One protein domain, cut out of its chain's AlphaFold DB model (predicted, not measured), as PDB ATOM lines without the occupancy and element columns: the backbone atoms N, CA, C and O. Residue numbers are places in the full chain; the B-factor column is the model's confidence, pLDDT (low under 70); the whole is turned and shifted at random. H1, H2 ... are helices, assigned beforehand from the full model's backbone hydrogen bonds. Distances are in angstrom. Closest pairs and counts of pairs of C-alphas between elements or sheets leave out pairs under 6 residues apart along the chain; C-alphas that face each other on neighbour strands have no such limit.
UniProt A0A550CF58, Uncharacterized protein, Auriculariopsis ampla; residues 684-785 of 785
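AT A GLANCE: This is residues 684 to 785 of the 785 residues of an uncharacterized protein of Auriculariopsis ampla (UniProt A0A550CF58). H4, the longest helix, lies at one side of the model, with H1 and H6 packed on it and apart from each other, while H2 stands crosswise at H1's last end. Short H3 is on the side of H4 away from H1, and short H5 packs on H6. The printed part has 102 residues with six named helices, H1 to H6 in chain order, and no named strand: all helix. It is compact, with a radius of gyration of the C-alphas of 13.9 A, and spans 44 by 31 by 24 A.

IN THESE COORDINATES: H1, residues 684 to 695, begins at C-alpha 684 (20.629, 20.125, -21.746) and is 16.2 A long. H2 is residues 697 to 710, 20.0 A; H3 is 718 to 725, 10.4 A. H4, residues 730 to 744, is 20.9 A long. H5 is 750 to 756, 10.3 A. H6, residues 768 to 780, 18.4 A, ends at C-alpha 780 (28.540, 36.839, -30.559).

HOW THE PARTS SIT: The hub, H4, touches H1 at a steep tilt of 38 degrees, only just past shallow, opposite ways; the closest C-alphas, Leu 686 and Ala 738, are 5.6 A apart. With residues 739 to 743 alone it touches H6, the same way at a shallow tilt of 17 degrees; C-alphas 739 and 770 are closest, 5.8 A. H3 and H4, a hairpin, only just touch, with 3 pairs of C-alphas within 8 A, the closest Leu 719 and Leu 736, 6.9 A. H1 and H2 touch only at the corner, only just, with 3 such pairs, Ala 694 and Leu 700 closest, 5.2 A. H5 and H6, a hairpin, touch, C-alphas 750 and 774 closest, 6.1 A. H1 and H6 are apart. Each O i to N i+4 pair is within hydrogen-bond range in H1, H2, H3, H4 and H6, and 2 of 3 in H5.

THE WHOLE: The farthest C-alphas, Pro 727 and Asn 785, are 46.7 A apart. The printed part has no cut. The link H5 to H6 is long, 11 residues. Mean pLDDT of the printed part is 75.0; residues 713 to 714, 758 to 765 and 779 to 785 are under 70.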
ATOM      1  N   ASN A 684      21.925  20.779 -21.579       82.00
ATOM      2  CA  ASN A 684      20.629  20.125 -21.746       82.00
ATOM      3  C   ASN A 684      20.088  19.561 -20.426       82.00
ATOM      4  O   ASN A 684      18.933  19.806 -20.104       82.00
ATOM      5  N   LEU A 685      20.919  18.879 -19.632       82.38
ATOM      6  CA  LEU A 685      20.510  18.321 -18.339       82.38
ATOM      7  C   LEU A 685      20.083  19.426 -17.357       82.38
ATOM      8  O   LEU A 685      19.052  19.313 -16.702       82.38
ATOM      9  N   LEU A 686      20.831  20.530 -17.285       80.06
ATOM     10  CA  LEU A 686      20.486  21.674 -16.435       80.06
ATOM     11  C   LEU A 686      19.183  22.353 -16.879       80.06
ATOM     12  O   LEU A 686      18.404  22.783 -16.031       80.06
ATOM     13  N   VAL A 687      18.934  22.441 -18.188       78.94
ATOM     14  CA  VAL A 687      17.682  22.983 -18.737       78.94
ATOM     15  C   VAL A 687      16.511  22.038 -18.483       78.94
ATOM     16  O   VAL A 687      15.449  22.505 -18.086       78.94
ATOM     17  N   ASP A 688      16.700  20.729 -18.619       81.44
ATOM     18  CA  ASP A 688      15.664  19.740 -18.313       81.44
ATOM     19  C   ASP A 688      15.325  19.752 -16.811       81.44
ATOM     20  O   ASP A 688      14.157  19.867 -16.453       81.44
ATOM     21  N   ASN A 689      16.326  19.827 -15.923       79.81
ATOM     22  CA  ASN A 689      16.105  20.018 -14.481       79.81
ATOM     23  C   ASN A 689      15.357  21.326 -14.164       79.81
ATOM     24  O   ASN A 689      14.554  21.375 -13.229       79.81
ATOM     25  N   LEU A 690      15.632  22.402 -14.908       78.06
ATOM     26  CA  LEU A 690      14.932  23.679 -14.773       78.06
ATOM     27  C   LEU A 690      13.474  23.578 -15.215       78.06
ATOM     28  O   LEU A 690      12.606  24.120 -14.532       78.06
ATOM     29  N   LEU A 691      13.208  22.907 -16.335       77.94
ATOM     30  CA  LEU A 691      11.862  22.690 -16.858       77.94
ATOM     31  C   LEU A 691      11.051  21.784 -15.923       77.94
ATOM     32  O   LEU A 691       9.921  22.134 -15.587       77.94
ATOM     33  N   ASP A 692      11.652  20.710 -15.411       81.00
ATOM     34  CA  ASP A 692      11.042  19.821 -14.416       81.00
ATOM     35  C   ASP A 692      10.743  20.568 -13.107       81.00
ATOM     36  O   ASP A 692       9.633  20.498 -12.576       81.00
ATOM     37  N   SER A 693      11.700  21.366 -12.618       76.50
ATOM     38  CA  SER A 693      11.519  22.205 -11.423       76.50
ATOM     39  C   SER A 693      10.441  23.269 -11.604       76.50
ATOM     40  O   SER A 693       9.822  23.691 -10.628       76.50
ATOM     41  N   ALA A 694      10.236  23.739 -12.833       71.88
ATOM     42  CA  ALA A 694       9.223  24.729 -13.162       71.88
ATOM     43  C   ALA A 694       7.847  24.079 -13.411       71.88
ATOM     44  O   ALA A 694       6.826  24.747 -13.251       71.88
ATOM     45  N   GLY A 695       7.804  22.780 -13.727       72.75
ATOM     46  CA  GLY A 695       6.581  21.979 -13.805       72.75
ATOM     47  C   GLY A 695       5.844  21.843 -12.467       72.75
ATOM     48  O   GLY A 695       4.624  21.678 -12.455       72.75
ATOM     49  N   ASP A 696       6.547  21.980 -11.339       79.44
ATOM     50  CA  ASP A 696       5.925  22.078 -10.018       79.44
ATOM     51  C   ASP A 696       5.266  23.463  -9.821       79.44
ATOM     52  O   ASP A 696       5.878  24.532  -9.906       79.44
ATOM     53  N   ALA A 697       3.955  23.455  -9.559       75.19
ATOM     54  CA  ALA A 697       3.147  24.666  -9.434       75.19
ATOM     55  C   ALA A 697       3.571  25.557  -8.250       75.19
ATOM     56  O   ALA A 697       3.321  26.770  -8.266       75.19
ATOM     57  N   SER A 698       4.188  24.983  -7.214       78.88
ATOM     58  CA  SER A 698       4.605  25.709  -6.011       78.88
ATOM     59  C   SER A 698       5.871  26.546  -6.251       78.88
ATOM     60  O   SER A 698       5.910  27.742  -5.936       78.88
ATOM     61  N   THR A 699       6.871  25.953  -6.896       77.62
ATOM     62  CA  THR A 699       8.131  26.584  -7.309       77.62
ATOM     63  C   THR A 699       7.906  27.599  -8.419       77.62
ATOM     64  O   THR A 699       8.480  28.688  -8.364       77.62
ATOM     65  N   LEU A 700       7.001  27.315  -9.359       76.19
ATOM     66  CA  LEU A 700       6.606  28.263 -10.396       76.19
ATOM     67  C   LEU A 700       6.051  29.564  -9.800       76.19
ATOM     68  O   LEU A 700       6.498  30.656 -10.160       76.19
ATOM     69  N   ARG A 701       5.116  29.467  -8.844       78.56
ATOM     70  CA  ARG A 701       4.545  30.643  -8.159       78.56
ATOM     71  C   ARG A 701       5.606  31.426  -7.390       78.56
ATOM     72  O   ARG A 701       5.610  32.656  -7.445       78.56
ATOM     73  N   LEU A 702       6.524  30.728  -6.714       81.56
ATOM     74  CA  LEU A 702       7.639  31.346  -5.995       81.56
ATOM     75  C   LEU A 702       8.548  32.131  -6.952       81.56
ATOM     76  O   LEU A 702       8.855  33.297  -6.703       81.56
ATOM     77  N   TRP A 703       8.952  31.517  -8.064       81.62
ATOM     78  CA  TRP A 703       9.830  32.142  -9.052       81.62
ATOM     79  C   TRP A 703       9.161  33.332  -9.747       81.62
ATOM     80  O   TRP A 703       9.807  34.362  -9.925       81.62
ATOM     81  N   GLN A 704       7.865  33.245 -10.062       79.38
ATOM     82  CA  GLN A 704       7.097  34.365 -10.617       79.38
ATOM     83  C   GLN A 704       6.970  35.529  -9.627       79.38
ATOM     84  O   GLN A 704       7.151  36.685 -10.010       79.38
ATOM     85  N   ALA A 705       6.691  35.245  -8.352       79.25
ATOM     86  CA  ALA A 705       6.604  36.271  -7.317       79.25
ATOM     87  C   ALA A 705       7.944  37.000  -7.132       79.25
ATOM     88  O   ALA A 705       7.975  38.227  -7.030       79.25
ATOM     89  N   LYS A 706       9.062  36.263  -7.158       80.12
ATOM     90  CA  LYS A 706      10.408  36.844  -7.065       80.12
ATOM     91  C   LYS A 706      10.808  37.628  -8.312       80.12
ATOM     92  O   LYS A 706      11.362  38.712  -8.167       80.12
ATOM     93  N   ALA A 707      10.476  37.148  -9.511       76.75
ATOM     94  CA  ALA A 707      10.695  37.899 -10.747       76.75
ATOM     95  C   ALA A 707       9.928  39.235 -10.749       76.75
ATOM     96  O   ALA A 707      10.494  40.274 -11.078       76.75
ATOM     97  N   ARG A 708       8.669  39.237 -10.284       78.94
ATOM     98  CA  ARG A 708       7.861  40.462 -10.141       78.94
ATOM     99  C   ARG A 708       8.402  41.412  -9.073       78.94
ATOM    100  O   ARG A 708       8.423  42.615  -9.295       78.94
ATOM    101  N   SER A 709       8.865  40.883  -7.940       79.75
ATOM    102  CA  SER A 709       9.466  41.696  -6.876       79.75
ATOM    103  C   SER A 709      10.840  42.261  -7.248       79.75
ATOM    104  O   SER A 709      11.262  43.244  -6.646       79.75
ATOM    105  N   PHE A 710      11.545  41.654  -8.204       76.38
ATOM    106  CA  PHE A 710      12.792  42.200  -8.730       76.38
ATOM    107  C   PHE A 710      12.551  43.374  -9.684       76.38
ATOM    108  O   PHE A 710      13.317  44.325  -9.664       76.38
ATOM    109  N   ALA A 711      11.463  43.362 -10.461       73.25
ATOM    110  CA  ALA A 711      11.134  44.446 -11.395       73.25
ATOM    111  C   ALA A 711      10.964  45.824 -10.718       73.25
ATOM    112  O   ALA A 711      10.979  46.850 -11.389       73.25
ATOM    113  N   THR A 712      10.809  45.861  -9.391       73.75
ATOM    114  CA  THR A 712      10.720  47.088  -8.592       73.75
ATOM    115  C   THR A 712      12.026  47.454  -7.872       73.75
ATOM    116  O   THR A 712      12.105  48.525  -7.275       73.75
ATOM    117  N   SER A 713      13.065  46.612  -7.932       65.50
ATOM    118  CA  SER A 713      14.353  46.794  -7.249       65.50
ATOM    119  C   SER A 713      15.489  46.934  -8.269       65.50
ATOM    120  O   SER A 713      15.733  46.025  -9.052       65.50
ATOM    121  N   HIS A 714      16.191  48.071  -8.263       63.81
ATOM    122  CA  HIS A 714      17.136  48.439  -9.331       63.81
ATOM    123  C   HIS A 714      18.623  48.382  -8.920       63.81
ATOM    124  O   HIS A 714      19.490  48.599  -9.761       63.81
ATOM    125  N   ASP A 715      18.937  48.042  -7.664       73.06
ATOM    126  CA  ASP A 715      20.298  48.205  -7.117       73.06
ATOM    127  C   ASP A 715      21.176  46.937  -7.161       73.06
ATOM    128  O   ASP A 715      22.359  46.981  -6.818       73.06
ATOM    129  N   VAL A 716      20.642  45.779  -7.567       79.44
ATOM    130  CA  VAL A 716      21.376  44.496  -7.578       79.44
ATOM    131  C   VAL A 716      21.057  43.662  -8.816       79.44
ATOM    132  O   VAL A 716      19.980  43.768  -9.387       79.44
ATOM    133  N   SER A 717      21.976  42.787  -9.237       81.56
ATOM    134  CA  SER A 717      21.699  41.844 -10.327       81.56
ATOM    135  C   SER A 717      20.665  40.792  -9.910       81.56
ATOM    136  O   SER A 717      20.641  40.356  -8.753       81.56
ATOM    137  N   PHE A 718      19.848  40.330 -10.862       79.69
ATOM    138  CA  PHE A 718      18.787  39.350 -10.601       79.69
ATOM    139  C   PHE A 718      19.304  38.085  -9.902       79.69
ATOM    140  O   PHE A 718      18.699  37.632  -8.937       79.69
ATOM    141  N   LEU A 719      20.457  37.544 -10.319       81.00
ATOM    142  CA  LEU A 719      21.038  36.343  -9.703       81.00
ATOM    143  C   LEU A 719      21.438  36.570  -8.237       81.00
ATOM    144  O   LEU A 719      21.226  35.695  -7.397       81.00
ATOM    145  N   ARG A 720      21.968  37.755  -7.901       82.31
ATOM    146  CA  ARG A 720      22.338  38.113  -6.522       82.31
ATOM    147  C   ARG A 720      21.097  38.330  -5.654       82.31
ATOM    148  O   ARG A 720      21.055  37.858  -4.520       82.31
ATOM    149  N   TYR A 721      20.075  38.984  -6.203       83.25
ATOM    150  CA  TYR A 721      18.775  39.158  -5.557       83.25
ATOM    151  C   TYR A 721      18.072  37.814  -5.306       83.25
ATOM    152  O   TYR A 721      17.599  37.545  -4.200       83.25
ATOM    153  N   PHE A 722      18.054  36.933  -6.307       82.75
ATOM    154  CA  PHE A 722      17.435  35.611  -6.229       82.75
ATOM    155  C   PHE A 722      18.151  34.704  -5.218       82.75
ATOM    156  O   PHE A 722      17.491  34.011  -4.442       82.75
ATOM    157  N   ALA A 723      19.486  34.762  -5.156       82.00
ATOM    158  CA  ALA A 723      20.277  34.031  -4.170       82.00
ATOM    159  C   ALA A 723      20.017  34.492  -2.723       82.00
ATOM    160  O   ALA A 723      19.960  33.655  -1.823       82.00
ATOM    161  N   ALA A 724      19.833  35.796  -2.494       81.12
ATOM    162  CA  ALA A 724      19.637  36.355  -1.154       81.12
ATOM    163  C   ALA A 724      18.194  36.232  -0.635       81.12
ATOM    164  O   ALA A 724      17.979  36.102   0.566       81.12
ATOM    165  N   THR A 725      17.199  36.286  -1.524       79.81
ATOM    166  CA  THR A 725      15.784  36.412  -1.128       79.81
ATOM    167  C   THR A 725      14.978  35.117  -1.221       79.81
ATOM    168  O   THR A 725      13.828  35.082  -0.771       79.81
ATOM    169  N   THR A 726      15.548  34.062  -1.808       81.06
ATOM    170  CA  THR A 726      14.905  32.749  -1.949       81.06
ATOM    171  C   THR A 726      15.431  31.803  -0.866       81.06
ATOM    172  O   THR A 726      16.655  31.718  -0.701       81.06
ATOM    173  N   PRO A 727      14.553  31.094  -0.127       80.38
ATOM    174  CA  PRO A 727      14.980  30.105   0.861       80.38
ATOM    175  C   PRO A 727      15.834  29.019   0.205       80.38
ATOM    176  O   PRO A 727      15.687  28.736  -0.985       80.38
ATOM    177  N   GLU A 728      16.759  28.444   0.968       75.06
ATOM    178  CA  GLU A 728      17.687  27.444   0.449       75.06
ATOM    179  C   GLU A 728      16.928  26.167   0.067       75.06
ATOM    180  O   GLU A 728      16.427  25.442   0.922       75.06
ATOM    181  N   SER A 729      16.793  25.928  -1.238       81.81
ATOM    182  CA  SER A 729      16.097  24.779  -1.814       81.81
ATOM    183  C   SER A 729      16.913  24.197  -2.968       81.81
ATOM    184  O   SER A 729      17.674  24.912  -3.624       81.81
ATOM    185  N   ARG A 730      16.718  22.906  -3.269       77.69
ATOM    186  CA  ARG A 730      17.362  22.242  -4.418       77.69
ATOM    187  C   ARG A 730      17.089  22.994  -5.728       77.69
ATOM    188  O   ARG A 730      18.009  23.311  -6.468       77.69
ATOM    189  N   THR A 731      15.849  23.433  -5.921       79.75
ATOM    190  CA  THR A 731      15.410  24.189  -7.103       79.75
ATOM    191  C   THR A 731      16.058  25.573  -7.232       79.75
ATOM    192  O   THR A 731      16.315  26.038  -8.343       79.75
ATOM    193  N   LYS A 732      16.384  26.239  -6.114       81.00
ATOM    194  CA  LYS A 732      17.179  27.479  -6.119       81.00
ATOM    195  C   LYS A 732      18.610  27.206  -6.581       81.00
ATOM    196  O   LYS A 732      19.134  27.965  -7.397       81.00
ATOM    197  N   GLN A 733      19.232  26.145  -6.062       81.44
ATOM    198  CA  GLN A 733      20.592  25.759  -6.438       81.44
ATOM    199  C   GLN A 733      20.668  25.381  -7.916       81.44
ATOM    200  O   GLN A 733      21.550  25.879  -8.605       81.44
ATOM    201  N   ASP A 734      19.714  24.598  -8.417       80.12
ATOM    202  CA  ASP A 734      19.671  24.168  -9.817       80.12
ATOM    203  C   ASP A 734      19.539  25.365 -10.770       80.12
ATOM    204  O   ASP A 734      20.273  25.463 -11.755       80.12
ATOM    205  N   ARG A 735      18.700  26.352 -10.424       81.75
ATOM    206  CA  ARG A 735      18.542  27.574 -11.224       81.75
ATOM    207  C   ARG A 735      19.779  28.465 -11.233       81.75
ATOM    208  O   ARG A 735      20.186  28.948 -12.288       81.75
ATOM    209  N   LEU A 736      20.401  28.674 -10.074       83.62
ATOM    210  CA  LEU A 736      21.645  29.441  -9.994       83.62
ATOM    211  C   LEU A 736      22.786  28.721 -10.724       83.62
ATOM    212  O   LEU A 736      23.523  29.362 -11.471       83.62
ATOM    213  N   LYS A 737      22.910  27.396 -10.560       81.88
ATOM    214  CA  LYS A 737      23.895  26.567 -11.270       81.88
ATOM    215  C   LYS A 737      23.726  26.674 -12.783       81.88
ATOM    216  O   LYS A 737      24.711  26.931 -13.470       81.88
ATOM    217  N   ALA A 738      22.499  26.543 -13.288       81.69
ATOM    218  CA  ALA A 738      22.196  26.680 -14.708       81.69
ATOM    219  C   ALA A 738      22.588  28.066 -15.241       81.69
ATOM    220  O   ALA A 738      23.347  28.158 -16.203       81.69
ATOM    221  N   ALA A 739      22.167  29.144 -14.572       81.50
ATOM    222  CA  ALA A 739      22.495  30.504 -14.996       81.50
ATOM    223  C   ALA A 739      24.013  30.774 -15.006       81.50
ATOM    224  O   ALA A 739      24.540  31.322 -15.974       81.50
ATOM    225  N   PHE A 740      24.740  30.346 -13.966       82.75
ATOM    226  CA  PHE A 740      26.195  30.513 -13.910       82.75
ATOM    227  C   PHE A 740      26.932  29.665 -14.950       82.75
ATOM    228  O   PHE A 740      27.925  30.135 -15.513       82.75
ATOM    229  N   PHE A 741      26.473  28.439 -15.215       83.06
ATOM    230  CA  PHE A 741      27.075  27.571 -16.225       83.06
ATOM    231  C   PHE A 741      26.881  28.134 -17.636       83.06
ATOM    232  O   PHE A 741      27.862  28.297 -18.363       83.06
ATOM    233  N   LEU A 742      25.647  28.516 -17.985       80.88
ATOM    234  CA  LEU A 742      25.322  29.107 -19.285       80.88
ATOM    235  C   LEU A 742      26.103  30.406 -19.525       80.88
ATOM    236  O   LEU A 742      26.585  30.641 -20.633       80.88
ATOM    237  N   GLN A 743      26.302  31.220 -18.483       82.69
ATOM    238  CA  GLN A 743      27.088  32.446 -18.589       82.69
ATOM    239  C   GLN A 743      28.586  32.171 -18.792       82.69
ATOM    240  O   GLN A 743      29.218  32.832 -19.612       82.69
ATOM    241  N   ARG A 744      29.172  31.214 -18.062       81.56
ATOM    242  CA  ARG A 744      30.633  31.005 -18.038       81.56
ATOM    243  C   ARG A 744      31.181  30.082 -19.114       81.56
ATOM    244  O   ARG A 744      32.364  30.173 -19.414       81.56
ATOM    245  N   SER A 745      30.383  29.152 -19.618       80.44
ATOM    246  CA  SER A 745      30.859  28.183 -20.600       80.44
ATOM    247  C   SER A 745      30.629  28.681 -22.025       80.44
ATOM    248  O   SER A 745      29.521  29.092 -22.341       80.44
ATOM    249  N   ASP A 746      31.645  28.600 -22.884       78.00
ATOM    250  CA  ASP A 746      31.545  28.960 -24.314       78.00
ATOM    251  C   ASP A 746      31.590  27.723 -25.233       78.00
ATOM    252  O   ASP A 746      31.654  27.826 -26.450       78.00
ATOM    253  N   LEU A 747      31.581  26.524 -24.644       77.00
ATOM    254  CA  LEU A 747      31.816  25.257 -25.339       77.00
ATOM    255  C   LEU A 747      30.525  24.449 -25.551       77.00
ATOM    256  O   LEU A 747      30.602  23.253 -25.788       77.00
ATOM    257  N   TYR A 748      29.336  25.043 -25.446       78.94
ATOM    258  CA  TYR A 748      28.069  24.348 -25.722       78.94
ATOM    259  C   TYR A 748      27.349  24.954 -26.928       78.94
ATOM    260  O   TYR A 748      27.603  26.090 -27.314       78.94
ATOM    261  N   ASP A 749      26.457  24.184 -27.553       80.38
ATOM    262  CA  ASP A 749      25.617  24.690 -28.642       80.38
ATOM    263  C   ASP A 749      24.523  25.625 -28.104       80.38
ATOM    264  O   ASP A 749      23.451  25.192 -27.672       80.38
ATOM    265  N   CYS A 750      24.819  26.927 -28.104       76.88
ATOM    266  CA  CYS A 750      23.912  27.959 -27.614       76.88
ATOM    267  C   CYS A 750      22.595  28.002 -28.403       76.88
ATOM    268  O   CYS A 750      21.548  28.260 -27.809       76.88
ATOM    269  N   ALA A 751      22.626  27.725 -29.712       77.75
ATOM    270  CA  ALA A 751      21.440  27.764 -30.564       77.75
ATOM    271  C   ALA A 751      20.491  26.601 -30.243       77.75
ATOM    272  O   ALA A 751      19.306  26.826 -29.999       77.75
ATOM    273  N   ALA A 752      21.022  25.380 -30.132       79.12
ATOM    274  CA  ALA A 752      20.223  24.203 -29.787       79.12
ATOM    275  C   ALA A 752      19.602  24.299 -28.381       79.12
ATOM    276  O   ALA A 752      18.439  23.951 -28.176       79.12
ATOM    277  N   VAL A 753      20.350  24.814 -27.398       78.19
ATOM    278  CA  VAL A 753      19.837  25.014 -26.030       78.19
ATOM    279  C   VAL A 753      18.758  26.104 -25.996       78.19
ATOM    280  O   VAL A 753      17.765  25.983 -25.274       78.19
ATOM    281  N   ARG A 754      18.912  27.156 -26.809       77.38
ATOM    282  CA  ARG A 754      17.946  28.254 -26.911       77.38
ATOM    283  C   ARG A 754      16.605  27.819 -27.495       77.38
ATOM    284  O   ARG A 754      15.580  28.310 -27.023       77.38
ATOM    285  N   GLU A 755      16.608  26.914 -28.473       77.56
ATOM    286  CA  GLU A 755      15.386  26.355 -29.074       77.56
ATOM    287  C   GLU A 755      14.560  25.529 -28.078       77.56
ATOM    288  O   GLU A 755      13.332  25.508 -28.164       77.56
ATOM    289  N   ARG A 756      15.207  24.902 -27.086       73.88
ATOM    290  CA  ARG A 756      14.519  24.117 -26.047       73.88
ATOM    291  C   ARG A 756      13.813  24.969 -24.996       73.88
ATOM    292  O   ARG A 756      12.848  24.503 -24.396       73.88
ATOM    293  N   LEU A 757      14.263  26.204 -24.768       71.19
ATOM    294  CA  LEU A 757      13.579  27.151 -23.888       71.19
ATOM    295  C   LEU A 757      12.482  27.864 -24.687       71.19
ATOM    296  O   LEU A 757      12.788  28.686 -25.558       71.19
ATOM    297  N   PRO A 758      11.194  27.586 -24.424       64.62
ATOM    298  CA  PRO A 758      10.137  28.042 -25.305       64.62
ATOM    299  C   PRO A 758       9.999  29.569 -25.229       64.62
ATOM    300  O   PRO A 758       9.511  30.131 -24.250       64.62
ATOM    301  N   ALA A 759      10.407  30.247 -26.304       53.78
ATOM    302  CA  ALA A 759      10.303  31.701 -26.445       53.78
ATOM    303  C   ALA A 759       8.845  32.202 -26.533       53.78
ATOM    304  O   ALA A 759       8.597  33.395 -26.391       53.78
ATOM    305  N   GLN A 760       7.888  31.302 -26.786       49.66
ATOM    306  CA  GLN A 760       6.505  31.632 -27.162       49.66
ATOM    307  C   GLN A 760       5.444  31.205 -26.136       49.66
ATOM    308  O   GLN A 760       4.252  31.233 -26.432       49.66
ATOM    309  N   SER A 761       5.833  30.814 -24.923       57.06
ATOM    310  CA  SER A 761       4.884  30.407 -23.881       57.06
ATOM    311  C   SER A 761       5.089  31.182 -22.578       57.06
ATOM    312  O   SER A 761       6.070  31.902 -22.402       57.06
ATOM    313  N   GLN A 762       4.139  31.035 -21.648       55.69
ATOM    314  CA  GLN A 762       4.083  31.640 -20.301       55.69
ATOM    315  C   GLN A 762       5.372  31.526 -19.449       55.69
ATOM    316  O   GLN A 762       5.494  32.167 -18.405       55.69
ATOM    317  N   TRP A 763       6.345  30.740 -19.909       60.31
ATOM    318  CA  TRP A 763       7.659  30.502 -19.317       60.31
ATOM    319  C   TRP A 763       8.730  31.519 -19.758       60.31
ATOM    320  O   TRP A 763       9.746  31.657 -19.081       60.31
ATOM    321  N   ALA A 764       8.506  32.286 -20.833       63.28
ATOM    322  CA  ALA A 764       9.478  33.252 -21.359       63.28
ATOM    323  C   ALA A 764       9.794  34.389 -20.369       63.28
ATOM    324  O   ALA A 764      10.947  34.776 -20.202       63.28
ATOM    325  N   ALA A 765       8.782  34.879 -19.643       65.75
ATOM    326  CA  ALA A 765       8.975  35.873 -18.586       65.75
ATOM    327  C   ALA A 765       9.666  35.289 -17.340       65.75
ATOM    328  O   ALA A 765      10.293  36.017 -16.574       65.75
ATOM    329  N   LEU A 766       9.552  33.973 -17.128       72.25
ATOM    330  CA  LEU A 766      10.151  33.277 -15.992       72.25
ATOM    331  C   LEU A 766      11.656  33.091 -16.184       72.25
ATOM    332  O   LEU A 766      12.407  33.318 -15.240       72.25
ATOM    333  N   PHE A 767      12.077  32.703 -17.391       75.56
ATOM    334  CA  PHE A 767      13.466  32.404 -17.758       75.56
ATOM    335  C   PHE A 767      14.157  33.558 -18.501       75.56
ATOM    336  O   PHE A 767      15.105  33.343 -19.251       75.56
ATOM    337  N   ALA A 768      13.676  34.793 -18.327       75.75
ATOM    338  CA  ALA A 768      14.155  35.956 -19.074       75.75
ATOM    339  C   ALA A 768      15.670  36.195 -18.926       75.75
ATOM    340  O   ALA A 768      16.315  36.654 -19.864       75.75
ATOM    341  N   VAL A 769      16.252  35.858 -17.771       78.06
ATOM    342  CA  VAL A 769      17.693  36.017 -17.520       78.06
ATOM    343  C   VAL A 769      18.500  34.946 -18.240       78.06
ATOM    344  O   VAL A 769      19.495  35.254 -18.887       78.06
ATOM    345  N   GLU A 770      18.054  33.698 -18.169       81.31
ATOM    346  CA  GLU A 770      18.676  32.567 -18.847       81.31
ATOM    347  C   GLU A 770      18.580  32.721 -20.380       81.31
ATOM    348  O   GLU A 770      19.558  32.487 -21.088       81.31
ATOM    349  N   ILE A 771      17.445  33.223 -20.883       79.50
ATOM    350  CA  ILE A 771      17.235  33.581 -22.293       79.50
ATOM    351  C   ILE A 771      18.146  34.738 -22.718       79.50
ATOM    352  O   ILE A 771      18.802  34.633 -23.748       79.50
ATOM    353  N   ALA A 772      18.243  35.812 -21.926       78.44
ATOM    354  CA  ALA A 772      19.107  36.949 -22.250       78.44
ATOM    355  C   ALA A 772      20.596  36.561 -22.304       78.44
ATOM    356  O   ALA A 772      21.334  37.072 -23.147       78.44
ATOM    357  N   ILE A 773      21.036  35.637 -21.440       80.38
ATOM    358  CA  ILE A 773      22.398  35.084 -21.476       80.38
ATOM    359  C   ILE A 773      22.632  34.325 -22.790       80.38
ATOM    360  O   ILE A 773      23.654  34.540 -23.440       80.38
ATOM    361  N   LEU A 774      21.692  33.466 -23.195       79.88
ATOM    362  CA  LEU A 774      21.793  32.687 -24.432       79.88
ATOM    363  C   LEU A 774      21.734  33.574 -25.683       79.88
ATOM    364  O   LEU A 774      22.575  33.428 -26.565       79.88
ATOM    365  N   ASP A 775      20.798  34.523 -25.741       79.56
ATOM    366  CA  ASP A 775      20.648  35.449 -26.871       79.56
ATOM    367  C   ASP A 775      21.898  36.330 -27.029       79.56
ATOM    368  O   ASP A 775      22.377  36.532 -28.146       79.56
ATOM    369  N   GLY A 776      22.496  36.775 -25.917       75.12
ATOM    370  CA  GLY A 776      23.773  37.488 -25.927       75.12
ATOM    371  C   GLY A 776      24.912  36.677 -26.555       75.12
ATOM    372  O   GLY A 776      25.707  37.240 -27.305       75.12
ATOM    373  N   LYS A 777      24.963  35.360 -26.314       76.56
ATOM    374  CA  LYS A 777      25.992  34.470 -26.883       76.56
ATOM    375  C   LYS A 777      25.740  34.087 -28.340       76.56
ATOM    376  O   LYS A 777      26.671  34.046 -29.140       76.56
ATOM    377  N   VAL A 778      24.482  33.869 -28.719       73.88
ATOM    378  CA  VAL A 778      24.104  33.582 -30.116       73.88
ATOM    379  C   VAL A 778      24.440  34.762 -31.035       73.88
ATOM    380  O   VAL A 778      24.801  34.565 -32.195       73.88
ATOM    381  N   ILE A 779      24.354  35.997 -30.527       67.56
ATOM    382  CA  ILE A 779      24.752  37.197 -31.275       67.56
ATOM    383  C   ILE A 779      26.275  37.257 -31.462       67.56
ATOM    384  O   ILE A 779      26.725  37.654 -32.533       67.56
ATOM    385  N   THR A 780      27.068  36.837 -30.470       59.62
ATOM    386  CA  THR A 780      28.540  36.839 -30.559       59.62
ATOM    387  C   THR A 780      29.120  35.701 -31.404       59.62
ATOM    388  O   THR A 780      30.196  35.876 -31.964       59.62
ATOM    389  N   ASP A 781      28.416  34.570 -31.534       53.72
ATOM    390  CA  ASP A 781      28.846  33.415 -32.345       53.72
ATOM    391  C   ASP A 781      28.571  33.571 -33.853       53.72
ATOM    392  O   ASP A 781      29.055  32.777 -34.665       53.72
ATOM    393  N   LYS A 782      27.813  34.593 -34.268       49.59
ATOM    394  CA  LYS A 782      27.717  34.946 -35.689       49.59
ATOM    395  C   LYS A 782      29.009  35.660 -36.096       49.59
ATOM    396  O   LYS A 782      29.280  36.728 -35.544       49.59
ATOM    397  N   PRO A 783      29.801  35.134 -37.055       39.62
ATOM    398  CA  PRO A 783      30.957  35.864 -37.548       39.62
ATOM    399  C   PRO A 783      30.474  37.209 -38.091       39.62
ATOM    400  O   PRO A 783      29.516  37.274 -38.866       39.62
ATOM    401  N   SER A 784      31.107  38.281 -37.622       39.88
ATOM    402  CA  SER A 784      30.959  39.604 -38.214       39.88
ATOM    403  C   SER A 784      31.359  39.486 -39.683       39.88
ATOM    404  O   SER A 784      32.495  39.122 -39.983       39.88
ATOM    405  N   ASN A 785      30.388  39.703 -40.572       35.91
ATOM    406  CA  ASN A 785      30.618  39.846 -42.009       35.91
ATOM    407  C   ASN A 785      31.575  40.999 -42.303       35.91
ATOM    408  O   ASN A 785      31.433  42.049 -41.632       35.91
TER     409      ASN A 785